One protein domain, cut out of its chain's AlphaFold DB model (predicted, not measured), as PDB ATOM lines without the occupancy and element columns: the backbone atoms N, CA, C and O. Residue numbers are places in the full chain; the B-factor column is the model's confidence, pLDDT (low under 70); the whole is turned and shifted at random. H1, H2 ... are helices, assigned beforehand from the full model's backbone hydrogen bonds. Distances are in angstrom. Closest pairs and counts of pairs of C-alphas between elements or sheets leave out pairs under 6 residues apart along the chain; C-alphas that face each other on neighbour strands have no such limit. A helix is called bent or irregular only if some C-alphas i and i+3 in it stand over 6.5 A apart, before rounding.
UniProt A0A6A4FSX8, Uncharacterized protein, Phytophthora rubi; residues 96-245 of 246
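Overview. This is residues 96 to 245 of the 246 residues of an uncharacterized protein of Phytophthora rubi (UniProt A0A6A4FSX8). A long helical hairpin, H6 folding back into the longer H7, has the short helices H1, H2 and H3 gathered at its linked end, while the last part of H7, residues 235 to 244, sticks out from the body as an arm. The very short H4 packs on one side of H6, and H5 sits out on its own, followed by a long link, residues 174 to 196, that leads back to H6. The printed part has 150 residues with seven named helices, H1 to H7 in chain order, and no named strand; the class is all helix. It is compact, with a radius of gyration of the C-alphas of 16.7 A, yet elongated in outline, spanning 63 by 36 by 28 A.

Along the chain. H7, residues 217 to 244, is the longest helix at 41.8 A, from C-alpha 217 at (148.329, 173.283, 147.001) to C-alpha 244 at (131.257, 211.319, 149.825). It is neither bent nor irregular, but only just: C-alphas 236 and 239 are 6.1 A apart. H6, residues 197 to 214, measures 25.4 A. H1 is residues 104 to 113 and begins with C-alpha 104 at (132.771, 158.212, 139.555). H2 is residues 123 to 132, H3 142 to 149, H4 160 to 163 and H5 168 to 173.

Arrangement. H6 and H7 form a helical hairpin: they touch at a shallow tilt of 14 degrees, opposite ways, the closest C-alphas being those of Arg 208 and Thr 223, 5.7 A apart. H4 touches H6, which meets it with residues 199 to 207 alone; the closest C-alphas, of Phe 163 and Ala 203, are 4.8 A apart. H2 touches H3 at a steep tilt of 64 degrees, opposite ways, with the C-alphas of Leu 127 and Leu 145 closest at 6.3 A. H3 and H6 are near each other, with 5 pairs of C-alphas within 10 A. H1 is close to but not clearly touching H7, the closest C-alphas, of Ile 113 and Thr 219, being 6.1 A apart. H5 touches no helix. Every O i to N i+4 pair is within hydrogen-bond range in H1, H2 and H3, against 1 of 2 in H5, 13 of 14 in H6 and 20 of 24 in H7; H4 is too short for such a pair.

Size, cuts and confidence. The two C-alphas farthest apart, of Ala 96 and Ala 245, are 62.8 A apart. Without residues 235 to 245, which stand free, the body spans 45 by 36 by 28 A. The printed part has no cut. The link from H5 to H6 is long, with 23 residues. The model's pLDDT is under 70 at residues 96 to 97, 168 to 178 and 236 to 245.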
ATOM      1  N   ALA A  96     125.225 149.859 154.624       59.50
ATOM      2  CA  ALA A  96     125.236 150.208 153.206       59.50
ATOM      3  C   ALA A  96     124.326 151.399 152.877       59.50
ATOM      4  O   ALA A  96     124.656 152.151 151.963       59.50
ATOM      5  N   ALA A  97     123.223 151.574 153.616       64.12
ATOM      6  CA  ALA A  97     122.267 152.657 153.391       64.12
ATOM      7  C   ALA A  97     122.806 154.030 153.829       64.12
ATOM      8  O   ALA A  97     122.511 155.035 153.192       64.12
ATOM      9  N   ASN A  98     123.618 154.069 154.889       72.50
ATOM     10  CA  ASN A  98     124.177 155.305 155.432       72.50
ATOM     11  C   ASN A  98     125.658 155.521 155.080       72.50
ATOM     12  O   ASN A  98     126.209 156.554 155.449       72.50
ATOM     13  N   ALA A  99     126.308 154.583 154.383       80.81
ATOM     14  CA  ALA A  99     127.700 154.709 153.961       80.81
ATOM     15  C   ALA A  99     127.878 155.725 152.828       80.81
ATOM     16  O   ALA A  99     127.110 155.775 151.863       80.81
ATOM     17  N   PHE A 100     128.972 156.487 152.892       87.56
ATOM     18  CA  PHE A 100     129.319 157.418 151.828       87.56
ATOM     19  C   PHE A 100     129.877 156.670 150.615       87.56
ATOM     20  O   PHE A 100     130.973 156.110 150.659       87.56
ATOM     21  N   ARG A 101     129.135 156.696 149.504       86.94
ATOM     22  CA  ARG A 101     129.544 156.110 148.219       86.94
ATOM     23  C   ARG A 101     129.623 157.201 147.148       86.94
ATOM     24  O   ARG A 101     128.602 157.492 146.511       86.94
ATOM     25  N   PRO A 102     130.796 157.835 146.960       89.50
ATOM     26  CA  PRO A 102     130.938 158.880 145.958       89.50
ATOM     27  C   PRO A 102     130.767 158.309 144.545       89.50
ATOM     28  O   PRO A 102     131.198 157.186 144.272       89.50
ATOM     29  N   THR A 103     130.149 159.075 143.644       89.12
ATOM     30  CA  THR A 103     130.058 158.721 142.214       89.12
ATOM     31  C   THR A 103     131.435 158.719 141.550       89.12
ATOM     32  O   THR A 103     132.396 159.253 142.100       89.12
ATOM     33  N   ALA A 104     131.534 158.166 140.337       90.62
ATOM     34  CA  ALA A 104     132.771 158.212 139.555       90.62
ATOM     35  C   ALA A 104     133.275 159.654 139.358       90.62
ATOM     36  O   ALA A 104     134.450 159.934 139.588       90.62
ATOM     37  N   LEU A 105     132.371 160.588 139.041       90.25
ATOM     38  CA  LEU A 105     132.698 162.008 138.906       90.25
ATOM     39  C   LEU A 105     133.167 162.621 140.235       90.25
ATOM     40  O   LEU A 105     134.190 163.299 140.272       90.25
ATOM     41  N   GLU A 106     132.458 162.362 141.339       91.94
ATOM     42  CA  GLU A 106     132.841 162.853 142.674       91.94
ATOM     43  C   GLU A 106     134.237 162.328 143.073       91.94
ATOM     44  O   GLU A 106     135.060 163.073 143.604       91.94
ATOM     45  N   GLN A 107     134.546 161.065 142.759       93.50
ATOM     46  CA  GLN A 107     135.866 160.467 142.986       93.50
ATOM     47  C   GLN A 107     136.957 161.073 142.098       93.50
ATOM     48  O   GLN A 107     138.073 161.308 142.573       93.50
ATOM     49  N   GLN A 108     136.659 161.338 140.825       93.69
ATOM     50  CA  GLN A 108     137.595 161.969 139.895       93.69
ATOM     51  C   GLN A 108     137.938 163.394 140.337       93.69
ATOM     52  O   GLN A 108     139.119 163.759 140.394       93.69
ATOM     53  N   ILE A 109     136.923 164.179 140.716       93.69
ATOM     54  CA  ILE A 109     137.131 165.529 141.246       93.69
ATOM     55  C   ILE A 109     137.968 165.449 142.518       93.69
ATOM     56  O   ILE A 109     139.007 166.105 142.596       93.69
ATOM     57  N   HIS A 110     137.590 164.588 143.468       95.06
ATOM     58  CA  HIS A 110     138.348 164.410 144.703       95.06
ATOM     59  C   HIS A 110     139.811 164.048 144.433       95.06
ATOM     60  O   HIS A 110     140.713 164.681 144.963       95.06
ATOM     61  N   THR A 111     140.082 163.090 143.548       94.56
ATOM     62  CA  THR A 111     141.456 162.684 143.190       94.56
ATOM     63  C   THR A 111     142.283 163.843 142.629       94.56
ATOM     64  O   THR A 111     143.506 163.911 142.834       94.56
ATOM     65  N   THR A 112     141.614 164.771 141.945       95.44
ATOM     66  CA  THR A 112     142.222 165.981 141.400       95.44
ATOM     67  C   THR A 112     142.533 166.979 142.507       95.44
ATOM     68  O   THR A 112     143.678 167.413 142.604       95.44
ATOM     69  N   ILE A 113     141.566 167.297 143.373       95.06
ATOM     70  CA  ILE A 113     141.667 168.401 144.345       95.06
ATOM     71  C   ILE A 113     142.227 167.998 145.712       95.06
ATOM     72  O   ILE A 113     142.646 168.864 146.472       95.06
ATOM     73  N   ALA A 114     142.231 166.711 146.059       95.56
ATOM     74  CA  ALA A 114     142.577 166.239 147.394       95.56
ATOM     75  C   ALA A 114     144.057 166.425 147.718       95.56
ATOM     76  O   ALA A 114     144.940 166.276 146.863       95.56
ATOM     77  N   HIS A 115     144.328 166.663 149.001       95.19
ATOM     78  CA  HIS A 115     145.680 166.640 149.540       95.19
ATOM     79  C   HIS A 115     146.353 165.298 149.189       95.19
ATOM     80  O   HIS A 115     145.692 164.258 149.283       95.19
ATOM     81  N   PRO A 116     147.651 165.264 148.827       93.44
ATOM     82  CA  PRO A 116     148.333 164.032 148.420       93.44
ATOM     83  C   PRO A 116     148.155 162.862 149.393       93.44
ATOM     84  O   PRO A 116     147.977 161.726 148.967       93.44
ATOM     85  N   VAL A 117     148.113 163.147 150.699       91.50
ATOM     86  CA  VAL A 117     147.913 162.131 151.747       91.50
ATOM     87  C   VAL A 117     146.530 161.484 151.729       91.50
ATOM     88  O   VAL A 117     146.359 160.459 152.371       91.50
ATOM     89  N   ASN A 118     145.539 162.075 151.064       90.88
ATOM     90  CA  ASN A 118     144.167 161.566 151.011       90.88
ATOM     91  C   ASN A 118     143.869 160.811 149.710       90.88
ATOM     92  O   ASN A 118     142.858 160.120 149.627       90.88
ATOM     93  N   LYS A 119     144.761 160.869 148.713       88.56
ATOM     94  CA  LYS A 119     144.558 160.180 147.434       88.56
ATOM     95  C   LYS A 119     144.505 158.664 147.622       88.56
ATOM     96  O   LYS A 119     145.349 158.083 148.299       88.56
ATOM     97  N   GLY A 120     143.499 158.034 147.018       86.06
ATOM     98  CA  GLY A 120     143.287 156.584 147.078       86.06
ATOM     99  C   GLY A 120     142.791 156.052 148.428       86.06
ATOM    100  O   GLY A 120     142.594 154.846 148.557       86.06
ATOM    101  N   LYS A 121     142.572 156.911 149.433       91.00
ATOM    102  CA  LYS A 121     141.956 156.486 150.695       91.00
ATOM    103  C   LYS A 121     140.454 156.281 150.524       91.00
ATOM    104  O   LYS A 121     139.818 156.864 149.651       91.00
ATOM    105  N   ASN A 122     139.883 155.469 151.411       91.25
ATOM    106  CA  ASN A 122     138.442 155.286 151.483       91.25
ATOM    107  C   ASN A 122     137.746 156.628 151.786       91.25
ATOM    108  O   ASN A 122     138.092 157.316 152.749       91.25
ATOM    109  N   ALA A 123     136.761 156.979 150.958       90.69
ATOM    110  CA  ALA A 123     136.062 158.257 151.018       90.69
ATOM    111  C   ALA A 123     135.328 158.477 152.348       90.69
ATOM    112  O   ALA A 123     135.380 159.573 152.902       90.69
ATOM    113  N   GLN A 124     134.697 157.438 152.894       90.12
ATOM    114  CA  GLN A 124     134.016 157.520 154.183       90.12
ATOM    115  C   GLN A 124     135.010 157.813 155.312       90.12
ATOM    116  O   GLN A 124     134.794 158.747 156.080       90.12
ATOM    117  N   CYS A 125     136.148 157.112 155.352       90.12
ATOM    118  CA  CYS A 125     137.191 157.381 156.346       90.12
ATOM    119  C   CYS A 125     137.728 158.818 156.255       90.12
ATOM    120  O   CYS A 125     138.013 159.441 157.275       90.12
ATOM    121  N   ILE A 126     137.870 159.363 155.041       91.94
ATOM    122  CA  ILE A 126     138.291 160.755 154.848       91.94
ATOM    123  C   ILE A 126     137.279 161.722 155.483       91.94
ATOM    124  O   ILE A 126     137.686 162.654 156.181       91.94
ATOM    125  N   LEU A 127     135.978 161.510 155.258       91.12
ATOM    126  CA  LEU A 127     134.941 162.382 155.813       91.12
ATOM    127  C   LEU A 127     134.834 162.262 157.334       91.12
ATOM    128  O   LEU A 127     134.712 163.284 158.003       91.12
ATOM    129  N   GLU A 128     134.947 161.057 157.892       90.12
ATOM    130  CA  GLU A 128     134.966 160.841 159.346       90.12
ATOM    131  C   GLU A 128     136.167 161.546 160.002       90.12
ATOM    132  O   GLU A 128     136.017 162.240 161.011       90.12
ATOM    133  N   CYS A 129     137.353 161.463 159.387       89.88
ATOM    134  CA  CYS A 129     138.530 162.216 159.829       89.88
ATOM    135  C   CYS A 129     138.290 163.732 159.782       89.88
ATOM    136  O   CYS A 129     138.635 164.446 160.725       89.88
ATOM    137  N   ALA A 130     137.686 164.236 158.702       90.69
ATOM    138  CA  ALA A 130     137.351 165.652 158.572       90.69
ATOM    139  C   ALA A 130     136.313 166.099 159.615       90.69
ATOM    140  O   ALA A 130     136.427 167.191 160.169       90.69
ATOM    141  N   GLN A 131     135.336 165.250 159.933       89.31
ATOM    142  CA  GLN A 131     134.318 165.515 160.947       89.31
ATOM    143  C   GLN A 131     134.922 165.671 162.347       89.31
ATOM    144  O   GLN A 131     134.482 166.531 163.110       89.31
ATOM    145  N   GLN A 132     135.950 164.876 162.664       87.88
ATOM    146  CA  GLN A 132     136.625 164.855 163.968       87.88
ATOM    147  C   GLN A 132     137.782 165.862 164.095       87.88
ATOM    148  O   GLN A 132     138.332 166.043 165.188       87.88
ATOM    149  N   ALA A 133     138.176 166.519 163.002       88.56
ATOM    150  CA  ALA A 133     139.289 167.458 163.000       88.56
ATOM    151  C   ALA A 133     138.996 168.672 163.900       88.56
ATOM    152  O   ALA A 133     138.149 169.512 163.600       88.56
ATOM    153  N   ARG A 134     139.751 168.793 165.000       82.38
ATOM    154  CA  ARG A 134     139.576 169.846 166.023       82.38
ATOM    155  C   ARG A 134     139.826 171.265 165.513       82.38
ATOM    156  O   ARG A 134     139.423 172.229 166.155       82.38
ATOM    157  N   ASP A 135     140.513 171.389 164.384       83.88
ATOM    158  CA  ASP A 135     140.815 172.671 163.756       83.88
ATOM    159  C   ASP A 135     139.626 173.278 163.002       83.88
ATOM    160  O   ASP A 135     139.668 174.465 162.655       83.88
ATOM    161  N   ASN A 136     138.560 172.503 162.776       86.88
ATOM    162  CA  ASN A 136     137.351 172.993 162.133       86.88
ATOM    163  C   ASN A 136     136.546 173.864 163.103       86.88
ATOM    164  O   ASN A 136     136.182 173.446 164.199       86.88
ATOM    165  N   ARG A 137     136.265 175.101 162.683       87.56
ATOM    166  CA  ARG A 137     135.486 176.093 163.452       87.56
ATOM    167  C   ARG A 137     134.059 176.285 162.935       87.56
ATOM    168  O   ARG A 137     133.349 177.160 163.416       87.56
ATOM    169  N   PHE A 138     133.663 175.488 161.953       88.50
ATOM    170  CA  PHE A 138     132.365 175.535 161.287       88.50
ATOM    171  C   PHE A 138     131.585 174.243 161.539       88.50
ATOM    172  O   PHE A 138     132.105 173.297 162.135       88.50
ATOM    173  N   SER A 139     130.335 174.198 161.080       84.56
ATOM    174  CA  SER A 139     129.490 173.013 161.211       84.56
ATOM    175  C   SER A 139     129.994 171.895 160.297       84.56
ATOM    176  O   SER A 139     129.792 171.936 159.085       84.56
ATOM    177  N   THR A 140     130.642 170.876 160.860       84.38
ATOM    178  CA  THR A 140     131.114 169.697 160.117       84.38
ATOM    179  C   THR A 140     129.998 168.669 159.908       84.38
ATOM    180  O   THR A 140     130.202 167.464 160.062       84.38
ATOM    181  N   THR A 141     128.788 169.130 159.572       85.88
ATOM    182  CA  THR A 141     127.685 168.221 159.237       85.88
ATOM    183  C   THR A 141     128.041 167.416 157.991       85.88
ATOM    184  O   THR A 141     128.729 167.896 157.084       85.88
ATOM    185  N   LEU A 142     127.568 166.170 157.937       84.62
ATOM    186  CA  LEU A 142     127.920 165.250 156.857       84.62
ATOM    187  C   LEU A 142     127.610 165.787 155.447       84.62
ATOM    188  O   LEU A 142     128.477 165.646 154.583       84.62
ATOM    189  N   PRO A 143     126.478 166.476 155.188       86.06
ATOM    190  CA  PRO A 143     126.212 167.054 153.869       86.06
ATOM    191  C   PRO A 143     127.210 168.150 153.462       86.06
ATOM    192  O   PRO A 143     127.565 168.256 152.288       86.06
ATOM    193  N   VAL A 144     127.716 168.938 154.421       90.31
ATOM    194  CA  VAL A 144     128.735 169.973 154.161       90.31
ATOM    195  C   VAL A 144     130.067 169.323 153.798       90.31
ATOM    196  O   VAL A 144     130.688 169.697 152.804       90.31
ATOM    197  N   LEU A 145     130.492 168.315 154.568       91.81
ATOM    198  CA  LEU A 145     131.732 167.582 154.295       91.81
ATOM    199  C   LEU A 145     131.664 166.816 152.972       91.81
ATOM    200  O   LEU A 145     132.648 166.768 152.236       91.81
ATOM    201  N   ARG A 146     130.492 166.272 152.639       90.50
ATOM    202  CA  ARG A 146     130.230 165.650 151.344       90.50
ATOM    203  C   ARG A 146     130.395 166.641 150.195       90.50
ATOM    204  O   ARG A 146     131.109 166.325 149.257       90.50
ATOM    205  N   GLY A 147     129.789 167.827 150.271       90.75
ATOM    206  CA  GLY A 147     129.987 168.853 149.240       90.75
ATOM    207  C   GLY A 147     131.430 169.370 149.183       90.75
ATOM    208  O   GLY A 147     131.898 169.833 148.146       90.75
ATOM    209  N   ALA A 148     132.165 169.319 150.296       93.19
ATOM    210  CA  ALA A 148     133.582 169.670 150.315       93.19
ATOM    211  C   ALA A 148     134.458 168.585 149.656       93.19
ATOM    212  O   ALA A 148     135.493 168.904 149.077       93.19
ATOM    213  N   TYR A 149     134.043 167.315 149.693       93.44
ATOM    214  CA  TYR A 149     134.775 166.188 149.102       93.44
ATOM    215  C   TYR A 149     135.087 166.387 147.615       93.44
ATOM    216  O   TYR A 149     136.182 166.049 147.160       93.44
ATOM    217  N   ASP A 150     134.126 166.945 146.885       91.38
ATOM    218  CA  ASP A 150     134.095 167.077 145.430       91.38
ATOM    219  C   ASP A 150     133.946 168.536 144.964       91.38
ATOM    220  O   ASP A 150     133.679 168.783 143.791       91.38
ATOM    221  N   PHE A 151     134.087 169.506 145.871       88.19
ATOM    222  CA  PHE A 151     133.929 170.930 145.568       88.19
ATOM    223  C   PHE A 151     132.555 171.303 144.966       88.19
ATOM    224  O   PHE A 151     132.474 172.199 144.123       88.19
ATOM    225  N   GLY A 152     131.471 170.654 145.408       83.94
ATOM    226  CA  GLY A 152     130.094 170.808 144.914       83.94
ATOM    227  C   GLY A 152     129.400 172.154 145.195       83.94
ATOM    228  O   GLY A 152     128.230 172.186 145.588       83.94
ATOM    229  N   PHE A 153     130.099 173.279 145.023       81.88
ATOM    230  CA  PHE A 153     129.522 174.620 145.141       81.88
ATOM    231  C   PHE A 153     128.399 174.837 144.127       81.88
ATOM    232  O   PHE A 153     128.537 174.458 142.968       81.88
ATOM    233  N   HIS A 154     127.321 175.506 144.554       73.94
ATOM    234  CA  HIS A 154     126.127 175.844 143.763       73.94
ATOM    235  C   HIS A 154     125.344 174.632 143.222       73.94
ATOM    236  O   HIS A 154     124.195 174.437 143.610       73.94
ATOM    237  N   THR A 155     125.964 173.779 142.403       73.31
ATOM    238  CA  THR A 155     125.355 172.597 141.766       73.31
ATOM    239  C   THR A 155     124.881 171.545 142.765       73.31
ATOM    240  O   THR A 155     123.907 170.847 142.496       73.31
ATOM    241  N   ARG A 156     125.531 171.442 143.932       76.00
ATOM    242  CA  ARG A 156     125.139 170.538 145.030       76.00
ATOM    243  C   ARG A 156     124.788 171.292 146.314       76.00
ATOM    244  O   ARG A 156     124.837 170.733 147.405       76.00
ATOM    245  N   GLY A 157     124.457 172.578 146.190       83.69
ATOM    246  CA  GLY A 157     124.005 173.405 147.308       83.69
ATOM    247  C   GLY A 157     125.100 173.847 148.281       83.69
ATOM    248  O   GLY A 157     124.803 174.617 149.192       83.69
ATOM    249  N   LEU A 158     126.368 173.445 148.094       91.12
ATOM    250  CA  LEU A 158     127.449 173.980 148.916       91.12
ATOM    251  C   LEU A 158     127.640 175.474 148.615       91.12
ATOM    252  O   LEU A 158     127.646 175.940 147.477       91.12
ATOM    253  N   SER A 159     127.820 176.230 149.682       92.75
ATOM    254  CA  SER A 159     128.092 177.666 149.687       92.75
ATOM    255  C   SER A 159     129.211 177.937 150.678       92.75
ATOM    256  O   SER A 159     129.355 177.205 151.659       92.75
ATOM    257  N   VAL A 160     129.972 179.009 150.452       93.75
ATOM    258  CA  VAL A 160     131.019 179.468 151.376       93.75
ATOM    259  C   VAL A 160     130.451 179.675 152.780       93.75
ATOM    260  O   VAL A 160     131.112 179.335 153.753       93.75
ATOM    261  N   MET A 161     129.197 180.118 152.892       94.75
ATOM    262  CA  MET A 161     128.550 180.355 154.184       94.75
ATOM    263  C   MET A 161     128.303 179.086 155.012       94.75
ATOM    264  O   MET A 161     128.075 179.189 156.208       94.75
ATOM    265  N   HIS A 162     128.430 177.877 154.454       93.00
ATOM    266  CA  HIS A 162     128.416 176.653 155.274       93.00
ATOM    267  C   HIS A 162     129.684 176.486 156.122       93.00
ATOM    268  O   HIS A 162     129.703 175.698 157.066       93.00
ATOM    269  N   PHE A 163     130.735 177.242 155.799       93.94
ATOM    270  CA  PHE A 163     131.953 177.347 156.593       93.94
ATOM    271  C   PHE A 163     131.877 178.498 157.614       93.94
ATOM    272  O   PHE A 163     132.881 178.820 158.252       93.94
ATOM    273  N   GLU A 164     130.708 179.128 157.786       92.62
ATOM    274  CA  GLU A 164     130.482 180.119 158.838       92.62
ATOM    275  C   GLU A 164     130.791 179.519 160.211       92.62
ATOM    276  O   GLU A 164     130.519 178.345 160.496       92.62
ATOM    277  N   ARG A 165     131.420 180.327 161.065       90.12
ATOM    278  CA  ARG A 165     131.814 179.877 162.391       90.12
ATOM    279  C   ARG A 165     130.589 179.560 163.223       90.12
ATOM    280  O   ARG A 165     129.710 180.395 163.412       90.12
ATOM    281  N   VAL A 166     130.600 178.368 163.799       84.62
ATOM    282  CA  VAL A 166     129.561 177.939 164.725       84.62
ATOM    283  C   VAL A 166     130.000 178.295 166.136       84.62
ATOM    284  O   VAL A 166     131.087 177.935 166.592       84.62
ATOM    285  N   THR A 167     129.150 179.026 166.845       78.06
ATOM    286  CA  THR A 167     129.340 179.269 168.275       78.06
ATOM    287  C   THR A 167     128.939 178.035 169.075       78.06
ATOM    288  O   THR A 167     128.047 177.281 168.690       78.06
ATOM    289  N   ARG A 168     129.535 177.855 170.258       66.94
ATOM    290  CA  ARG A 168     129.191 176.743 171.156       66.94
ATOM    291  C   ARG A 168     127.686 176.669 171.454       66.94
ATOM    292  O   ARG A 168     127.154 175.577 171.569       66.94
ATOM    293  N   ALA A 169     127.005 177.813 171.549       63.88
ATOM    294  CA  ALA A 169     125.558 177.873 171.754       63.88
ATOM    295  C   ALA A 169     124.772 177.285 170.567       63.88
ATOM    296  O   ALA A 169     123.842 176.511 170.777       63.88
ATOM    297  N   GLN A 170     125.188 177.581 169.334       68.19
ATOM    298  CA  GLN A 170     124.564 177.053 168.116       68.19
ATOM    299  C   GLN A 170     124.778 175.541 167.956       68.19
ATOM    300  O   GLN A 170     123.885 174.851 167.470       68.19
ATOM    301  N   THR A 171     125.909 174.994 168.421       63.66
ATOM    302  CA  THR A 171     126.147 173.538 168.418       63.66
ATOM    303  C   THR A 171     125.109 172.776 169.250       63.66
ATOM    304  O   THR A 171     124.712 171.684 168.865       63.66
ATOM    305  N   PHE A 172     124.633 173.351 170.362       56.03
ATOM    306  CA  PHE A 172     123.612 172.735 171.226       56.03
ATOM    307  C   PHE A 172     122.169 172.958 170.751       56.03
ATOM    308  O   PHE A 172     121.260 172.302 171.249       56.03
ATOM    309  N   GLN A 173     121.953 173.889 169.820       52.78
ATOM    310  CA  GLN A 173     120.634 174.234 169.280       52.78
ATOM    311  C   GLN A 173     120.357 173.587 167.921       52.78
ATOM    312  O   GLN A 173     119.230 173.649 167.432       52.78
ATOM    313  N   SER A 174     121.372 172.990 167.291       56.75
ATOM    314  CA  SER A 174     121.193 172.303 166.019       56.75
ATOM    315  C   SER A 174     120.295 171.078 166.229       56.75
ATOM    316  O   SER A 174     120.506 170.347 167.205       56.75
ATOM    317  N   PRO A 175     119.298 170.829 165.353       54.09
ATOM    318  CA  PRO A 175     118.549 169.579 165.387       54.09
ATOM    319  C   PRO A 175     119.540 168.418 165.373       54.09
ATOM    320  O   PRO A 175     120.638 168.556 164.827       54.09
ATOM    321  N   THR A 176     119.162 167.293 165.980       55.47
ATOM    322  CA  THR A 176     119.945 166.051 166.011       55.47
ATOM    323  C   THR A 176     120.194 165.569 164.582       55.47
ATOM    324  O   THR A 176     119.491 164.706 164.059       55.47
ATOM    325  N   THR A 177     121.160 166.186 163.914       61.28
ATOM    326  CA  THR A 177     121.633 165.814 162.596       61.28
ATOM    327  C   THR A 177     122.263 164.457 162.789       61.28
ATOM    328  O   THR A 177     123.102 164.270 163.674       61.28
ATOM    329  N   ASN A 178     121.793 163.473 162.029       67.19
ATOM    330  CA  ASN A 178     122.364 162.148 162.109       67.19
ATOM    331  C   ASN A 178     123.804 162.230 161.586       67.19
ATOM    332  O   ASN A 178     124.055 162.236 160.384       67.19
ATOM    333  N   MET A 179     124.750 162.316 162.519       73.50
ATOM    334  CA  MET A 179     126.183 162.452 162.259       73.50
ATOM    335  C   MET A 179     126.812 161.178 161.686       73.50
ATOM    336  O   MET A 179     128.022 161.150 161.482       73.50
ATOM    337  N   THR A 180     126.003 160.147 161.430       72.62
ATOM    338  CA  THR A 180     126.398 158.874 160.817       72.62
ATOM    339  C   THR A 180     125.667 158.591 159.502       72.62
ATOM    340  O   THR A 180     125.872 157.532 158.914       72.62
ATOM    341  N   ASP A 181     124.812 159.508 159.042       77.06
ATOM    342  CA  ASP A 181     124.062 159.369 157.797       77.06
ATOM    343  C   ASP A 181     124.712 160.121 156.627       77.06
ATOM    344  O   ASP A 181     124.549 161.336 156.481       77.06
ATOM    345  N   PHE A 182     125.451 159.392 155.786       73.44
ATOM    346  CA  PHE A 182     126.068 159.914 154.563       73.44
ATOM    347  C   PHE A 182     125.218 159.690 153.302       73.44
ATOM    348  O   PHE A 182     125.716 159.869 152.179       73.44
ATOM    349  N   SER A 183     123.959 159.279 153.463       72.06
ATOM    350  CA  SER A 183     123.035 159.064 152.351       72.06
ATOM    351  C   SER A 183     122.858 160.342 151.506       72.06
ATOM    352  O   SER A 183     123.190 161.455 151.930       72.06
ATOM    353  N   ARG A 184     122.419 160.208 150.245       72.19
ATOM    354  CA  ARG A 184     122.154 161.380 149.367       72.19
ATOM    355  C   ARG A 184     120.939 162.169 149.832       72.19
ATOM    356  O   ARG A 184     120.821 163.351 149.535       72.19
ATOM    357  N   GLU A 185     120.066 161.497 150.552       74.25
ATOM    358  CA  GLU A 185     118.821 161.977 151.110       74.25
ATOM    359  C   GLU A 185     119.077 162.952 152.272       74.25
ATOM    360  O   GLU A 185     118.246 163.824 152.547       74.25
ATOM    361  N   ASN A 186     120.256 162.872 152.903       77.94
ATOM    362  CA  ASN A 186     120.717 163.857 153.869       77.94
ATOM    363  C   ASN A 186     121.181 165.137 153.152       77.94
ATOM    364  O   ASN A 186     122.316 165.260 152.685       77.94
ATOM    365  N   ASN A 187     120.267 166.097 153.049       79.12
ATOM    366  CA  ASN A 187     120.482 167.332 152.309       79.12
ATOM    367  C   ASN A 187     121.223 168.387 153.135       79.12
ATOM    368  O   ASN A 187     121.042 168.521 154.348       79.12
ATOM    369  N   ILE A 188     122.036 169.188 152.443       85.31
ATOM    370  CA  ILE A 188     122.684 170.351 153.040       85.31
ATOM    371  C   ILE A 188     121.625 171.386 153.430       85.31
ATOM    372  O   ILE A 188     120.715 171.690 152.660       85.31
ATOM    373  N   GLN A 189     121.716 171.894 154.658       84.12
ATOM    374  CA  GLN A 189     120.806 172.935 155.126       84.12
ATOM    375  C   GLN A 189     121.065 174.232 154.356       84.12
ATOM    376  O   GLN A 189     122.220 174.501 154.046       84.12
ATOM    377  N   PRO A 190     120.043 175.054 154.072       85.12
ATOM    378  CA  PRO A 190     120.249 176.322 153.385       85.12
ATOM    379  C   PRO A 190     121.272 177.211 154.106       85.12
ATOM    380  O   PRO A 190     121.193 177.420 155.316       85.12
ATOM    381  N   ALA A 191     122.214 177.762 153.346       89.50
ATOM    382  CA  ALA A 191     123.173 178.741 153.842       89.50
ATOM    383  C   ALA A 191     122.519 180.105 154.125       89.50
ATOM    384  O   ALA A 191     121.532 180.483 153.491       89.50
ATOM    385  N   THR A 192     123.142 180.890 155.012       87.88
ATOM    386  CA  THR A 192     122.820 182.306 155.235       87.88
ATOM    387  C   THR A 192     122.860 183.078 153.909       87.88
ATOM    388  O   THR A 192     123.902 183.139 153.256       87.88
ATOM    389  N   THR A 193     121.735 183.678 153.510       87.38
ATOM    390  CA  THR A 193     121.594 184.388 152.222       87.38
ATOM    391  C   THR A 193     121.974 185.867 152.285       87.38
ATOM    392  O   THR A 193     122.303 186.449 151.255       87.38
ATOM    393  N   SER A 194     121.994 186.455 153.484       90.38
ATOM    394  CA  SER A 194     122.360 187.859 153.721       90.38
ATOM    395  C   SER A 194     123.429 187.977 154.818       90.38
ATOM    396  O   SER A 194     123.135 188.475 155.909       90.38
ATOM    397  N   PRO A 195     124.655 187.468 154.593       91.88
ATOM    398  CA  PRO A 195     125.723 187.547 155.582       91.88
ATOM    399  C   PRO A 195     126.253 188.975 155.727       91.88
ATOM    400  O   PRO A 195     126.307 189.741 154.765       91.88
ATOM    401  N   THR A 196     126.718 189.320 156.928       92.50
ATOM    402  CA  THR A 196     127.562 190.510 157.088       92.50
ATOM    403  C   THR A 196     128.914 190.277 156.406       92.50
ATOM    404  O   THR A 196     129.350 189.133 156.246       92.50
ATOM    405  N   TYR A 197     129.620 191.353 156.051       92.19
ATOM    406  CA  TYR A 197     130.977 191.251 155.504       92.19
ATOM    407  C   TYR A 197     131.918 190.463 156.433       92.19
ATOM    408  O   TYR A 197     132.650 189.588 155.979       92.19
ATOM    409  N   ALA A 198     131.832 190.700 157.746       92.44
ATOM    410  CA  ALA A 198     132.622 189.979 158.740       92.44
ATOM    411  C   ALA A 198     132.325 188.468 158.741       92.44
ATOM    412  O   ALA A 198     133.255 187.666 158.817       92.44
ATOM    413  N   ASN A 199     131.053 188.072 158.610       93.38
ATOM    414  CA  ASN A 199     130.676 186.657 158.544       93.38
ATOM    415  C   ASN A 199     131.199 186.001 157.260       93.38
ATOM    416  O   ASN A 199     131.685 184.872 157.307       93.38
ATOM    417  N   LEU A 200     131.136 186.709 156.127       94.50
ATOM    418  CA  LEU A 200     131.662 186.219 154.852       94.50
ATOM    419  C   LEU A 200     133.182 186.006 154.909       94.50
ATOM    420  O   LEU A 200     133.666 184.944 154.516       94.50
ATOM    421  N   VAL A 201     133.929 186.987 155.425       94.62
ATOM    422  CA  VAL A 201     135.390 186.896 155.584       94.62
ATOM    423  C   VAL A 201     135.766 185.760 156.540       94.62
ATOM    424  O   VAL A 201     136.632 184.945 156.220       94.62
ATOM    425  N   ASP A 202     135.076 185.626 157.677       94.62
ATOM    426  CA  ASP A 202     135.342 184.524 158.611       94.62
ATOM    427  C   ASP A 202     135.031 183.149 157.992       94.62
ATOM    428  O   ASP A 202     135.810 182.206 158.153       94.62
ATOM    429  N   ALA A 203     133.948 183.033 157.217       95.44
ATOM    430  CA  ALA A 203     133.616 181.808 156.492       95.44
ATOM    431  C   ALA A 203     134.684 181.446 155.441       95.44
ATOM    432  O   ALA A 203     135.082 180.281 155.335       95.44
ATOM    433  N   LEU A 204     135.214 182.434 154.710       95.31
ATOM    434  CA  LEU A 204     136.328 182.244 153.772       95.31
ATOM    435  C   LEU A 204     137.598 181.771 154.487       95.31
ATOM    436  O   LEU A 204     138.230 180.809 154.042       95.31
ATOM    437  N   HIS A 205     137.937 182.362 155.633       95.06
ATOM    438  CA  HIS A 205     139.072 181.915 156.440       95.06
ATOM    439  C   HIS A 205     138.910 180.485 156.965       95.06
ATOM    440  O   HIS A 205     139.868 179.706 156.933       95.06
ATOM    441  N   ASN A 206     137.715 180.111 157.424       94.88
ATOM    442  CA  ASN A 206     137.439 178.746 157.874       94.88
ATOM    443  C   ASN A 206     137.548 177.749 156.712       94.88
ATOM    444  O   ASN A 206     138.198 176.712 156.862       94.88
ATOM    445  N   ARG A 207     137.003 178.089 155.535       94.12
ATOM    446  CA  ARG A 207     137.149 177.285 154.311       94.12
ATOM    447  C   ARG A 207     138.615 177.129 153.909       94.12
ATOM    448  O   ARG A 207     139.037 176.022 153.588       94.12
ATOM    449  N   ARG A 208     139.400 178.206 153.958       93.62
ATOM    450  CA  ARG A 208     140.846 178.187 153.692       93.62
ATOM    451  C   ARG A 208     141.585 177.261 154.658       93.62
ATOM    452  O   ARG A 208     142.400 176.442 154.238       93.62
ATOM    453  N   ARG A 209     141.297 177.366 155.959       93.38
ATOM    454  CA  ARG A 209     141.913 176.518 156.993       93.38
ATOM    455  C   ARG A 209     141.584 175.042 156.778       93.38
ATOM    456  O   ARG A 209     142.488 174.212 156.835       93.38
ATOM    457  N   PHE A 210     140.322 174.739 156.491       93.38
ATOM    458  CA  PHE A 210     139.892 173.398 156.106       93.38
ATOM    459  C   PHE A 210     140.651 172.918 154.863       93.38
ATOM    460  O   PHE A 210     141.261 171.849 154.871       93.38
ATOM    461  N   GLY A 211     140.689 173.752 153.823       92.94
ATOM    462  CA  GLY A 211     141.314 173.430 152.550       92.94
ATOM    463  C   GLY A 211     142.795 173.091 152.667       92.94
ATOM    464  O   GLY A 211     143.240 172.139 152.044       92.94
ATOM    465  N   ARG A 212     143.543 173.770 153.542       93.25
ATOM    466  CA  ARG A 212     144.959 173.451 153.814       93.25
ATOM    467  C   ARG A 212     145.195 172.041 154.347       93.25
ATOM    468  O   ARG A 212     146.278 171.501 154.159       93.25
ATOM    469  N   SER A 213     144.205 171.462 155.020       90.56
ATOM    470  CA  SER A 213     144.295 170.102 155.566       90.56
ATOM    471  C   SER A 213     143.735 169.052 154.604       90.56
ATOM    472  O   SER A 213     144.045 167.867 154.728       90.56
ATOM    473  N   PHE A 214     142.883 169.469 153.664       92.44
ATOM    474  CA  PHE A 214     142.035 168.563 152.892       92.44
ATOM    475  C   PHE A 214     142.329 168.559 151.388       92.44
ATOM    476  O   PHE A 214     142.197 167.517 150.741       92.44
ATOM    477  N   TYR A 215     142.783 169.683 150.840       95.12
ATOM    478  CA  TYR A 215     143.051 169.880 149.421       95.12
ATOM    479  C   TYR A 215     144.549 169.975 149.109       95.12
ATOM    480  O   TYR A 215     145.390 170.134 149.991       95.12
ATOM    481  N   ASN A 216     144.886 169.848 147.829       96.19
ATOM    482  CA  ASN A 216     146.230 170.083 147.319       96.19
ATOM    483  C   ASN A 216     146.571 171.588 147.287       96.19
ATOM    484  O   ASN A 216     145.702 172.447 147.439       96.19
ATOM    485  N   ASN A 217     147.841 171.903 147.021       96.75
ATOM    486  CA  ASN A 217     148.329 173.283 147.001       96.75
ATOM    487  C   ASN A 217     147.617 174.173 145.971       96.75
ATOM    488  O   ASN A 217     147.281 175.302 146.304       96.75
ATOM    489  N   ALA A 218     147.347 173.674 144.761       96.56
ATOM    490  CA  ALA A 218     146.696 174.460 143.709       96.56
ATOM    491  C   ALA A 218     145.262 174.855 144.102       96.56
ATOM    492  O   ALA A 218     144.845 175.998 143.942       96.56
ATOM    493  N   THR A 219     144.497 173.932 144.686       95.31
ATOM    494  CA  THR A 219     143.149 174.221 145.187       95.31
ATOM    495  C   THR A 219     143.189 175.163 146.391       95.31
ATOM    496  O   THR A 219     142.341 176.050 146.499       95.31
ATOM    497  N   VAL A 220     144.179 175.019 147.278       95.75
ATOM    498  CA  VAL A 220     144.389 175.959 148.391       95.75
ATOM    499  C   VAL A 220     144.701 177.361 147.871       95.75
ATOM    500  O   VAL A 220     144.112 178.322 148.357       95.75
ATOM    501  N   GLU A 221     145.542 177.494 146.849       96.81
ATOM    502  CA  GLU A 221     145.878 178.780 146.229       96.81
ATOM    503  C   GLU A 221     144.642 179.493 145.662       96.81
ATOM    504  O   GLU A 221     144.470 180.696 145.868       96.81
ATOM    505  N   VAL A 222     143.714 178.751 145.048       94.25
ATOM    506  CA  VAL A 222     142.417 179.299 144.614       94.25
ATOM    507  C   VAL A 222     141.602 179.804 145.810       94.25
ATOM    508  O   VAL A 222     141.023 180.891 145.749       94.25
ATOM    509  N   THR A 223     141.555 179.053 146.917       93.38
ATOM    510  CA  THR A 223     140.842 179.507 148.126       93.38
ATOM    511  C   THR A 223     141.501 180.718 148.787       93.38
ATOM    512  O   THR A 223     140.794 181.603 149.278       93.38
ATOM    513  N   ASP A 224     142.832 180.791 148.761       95.06
ATOM    514  CA  ASP A 224     143.615 181.914 149.278       95.06
ATOM    515  C   ASP A 224     143.339 183.166 148.443       95.06
ATOM    516  O   ASP A 224     142.945 184.193 148.991       95.06
ATOM    517  N   THR A 225     143.426 183.043 147.117       96.56
ATOM    518  CA  THR A 225     143.150 184.128 146.167       96.56
ATOM    519  C   THR A 225     141.730 184.665 146.325       96.56
ATOM    520  O   THR A 225     141.532 185.877 146.385       96.56
ATOM    521  N   ALA A 226     140.733 183.784 146.459       93.12
ATOM    522  CA  ALA A 226     139.348 184.197 146.684       93.12
ATOM    523  C   ALA A 226     139.166 184.951 148.012       93.12
ATOM    524  O   ALA A 226     138.399 185.910 148.073       93.12
ATOM    525  N   THR A 227     139.881 184.540 149.065       94.81
ATOM    526  CA  THR A 227     139.856 185.230 150.363       94.81
ATOM    527  C   THR A 227     140.452 186.631 150.234       94.81
ATOM    528  O   THR A 227     139.785 187.611 150.559       94.81
ATOM    529  N   THR A 228     141.656 186.735 149.664       95.31
ATOM    530  CA  THR A 228     142.355 188.014 149.471       95.31
ATOM    531  C   THR A 228     141.587 188.972 148.564       95.31
ATOM    532  O   THR A 228     141.571 190.177 148.816       95.31
ATOM    533  N   PHE A 229     140.913 188.459 147.531       94.50
ATOM    534  CA  PHE A 229     140.059 189.272 146.666       94.50
ATOM    535  C   PHE A 229     138.939 189.961 147.457       94.50
ATOM    536  O   PHE A 229     138.762 191.171 147.331       94.50
ATOM    537  N   VAL A 230     138.208 189.209 148.287       93.50
ATOM    538  CA  VAL A 230     137.096 189.757 149.081       93.50
ATOM    539  C   VAL A 230     137.596 190.770 150.107       93.50
ATOM    540  O   VAL A 230     136.981 191.826 150.250       93.50
ATOM    541  N   GLU A 231     138.723 190.486 150.762       92.88
ATOM    542  CA  GLU A 231     139.367 191.404 151.710       92.88
ATOM    543  C   GLU A 231     139.743 192.735 151.046       92.88
ATOM    544  O   GLU A 231     139.342 193.807 151.498       92.88
ATOM    545  N   THR A 232     140.439 192.656 149.910       92.38
ATOM    546  CA  THR A 232     140.878 193.836 149.152       92.38
ATOM    547  C   THR A 232     139.687 194.642 148.632       92.38
ATOM    548  O   THR A 232     139.716 195.873 148.625       92.38
ATOM    549  N   PHE A 233     138.621 193.958 148.204       87.94
ATOM    550  CA  PHE A 233     137.395 194.609 147.752       87.94
ATOM    551  C   PHE A 233     136.712 195.380 148.888       87.94
ATOM    552  O   PHE A 233     136.351 196.543 148.705       87.94
ATOM    553  N   GLY A 234     136.570 194.770 150.069       81.31
ATOM    554  CA  GLY A 234     135.960 195.431 151.222       81.31
ATOM    555  C   GLY A 234     136.744 196.663 151.675       81.31
ATOM    556  O   GLY A 234     136.133 197.706 151.928       81.31
ATOM    557  N   ASP A 235     138.075 196.584 151.666       75.75
ATOM    558  CA  ASP A 235     138.960 197.701 152.012       75.75
ATOM    559  C   ASP A 235     138.848 198.864 151.014       75.75
ATOM    560  O   ASP A 235     138.817 200.024 151.423       75.75
ATOM    561  N   ALA A 236     138.716 198.579 149.713       67.00
ATOM    562  CA  ALA A 236     138.584 199.594 148.663       67.00
ATOM    563  C   ALA A 236     137.258 200.380 148.717       67.00
ATOM    564  O   ALA A 236     137.184 201.509 148.218       67.00
ATOM    565  N   THR A 237     136.220 199.837 149.356       59.56
ATOM    566  CA  THR A 237     134.949 200.552 149.576       59.56
ATOM    567  C   THR A 237     135.052 201.629 150.666       59.56
ATOM    568  O   THR A 237     134.330 202.626 150.615       59.56
ATOM    569  N   SER A 238     135.980 201.489 151.623       58.50
ATOM    570  CA  SER A 238     136.143 202.429 152.746       58.50
ATOM    571  C   SER A 238     136.655 203.833 152.342       58.50
ATOM    572  O   SER A 238     136.155 204.826 152.881       58.50
ATOM    573  N   PRO A 239     137.598 203.992 151.387       55.84
ATOM    574  CA  PRO A 239     138.007 205.301 150.872       55.84
ATOM    575  C   PRO A 239     136.898 206.065 150.137       55.84
ATOM    576  O   PRO A 239     136.791 207.282 150.282       55.84
ATOM    577  N   MET A 240     136.061 205.366 149.363       51.47
ATOM    578  CA  MET A 240     135.026 205.991 148.528       51.47
ATOM    579  C   MET A 240     133.864 206.554 149.358       51.47
ATOM    580  O   MET A 240     133.258 207.556 148.983       51.47
ATOM    581  N   GLU A 241     133.582 205.949 150.513       55.03
ATOM    582  CA  GLU A 241     132.573 206.439 151.456       55.03
ATOM    583  C   GLU A 241     133.065 207.680 152.224       55.03
ATOM    584  O   GLU A 241     132.304 208.624 152.439       55.03
ATOM    585  N   LYS A 242     134.370 207.749 152.532       50.00
ATOM    586  CA  LYS A 242     134.999 208.933 153.144       50.00
ATOM    587  C   LYS A 242     135.024 210.147 152.214       50.00
ATOM    588  O   LYS A 242     134.913 211.267 152.699       50.00
ATOM    589  N   LEU A 243     135.131 209.944 150.897       50.69
ATOM    590  CA  LEU A 243     135.123 211.043 149.923       50.69
ATOM    591  C   LEU A 243     133.720 211.625 149.671       50.69
ATOM    592  O   LEU A 243     133.606 212.736 149.171       50.69
ATOM    593  N   ARG A 244     132.655 210.883 150.002       51.44
ATOM    594  CA  ARG A 244     131.257 211.319 149.825       51.44
ATOM    595  C   ARG A 244     130.692 212.057 151.048       51.44
ATOM    596  O   ARG A 244     129.606 212.622 150.968       51.44
ATOM    597  N   ALA A 245     131.416 212.024 152.165       53.44
ATOM    598  CA  ALA A 245     131.080 212.708 153.413       53.44
ATOM    599  C   ALA A 245     131.898 213.999 153.644       53.44
ATOM    600  O   ALA A 245     131.782 214.603 154.710       53.44
TER     601      ALA A 245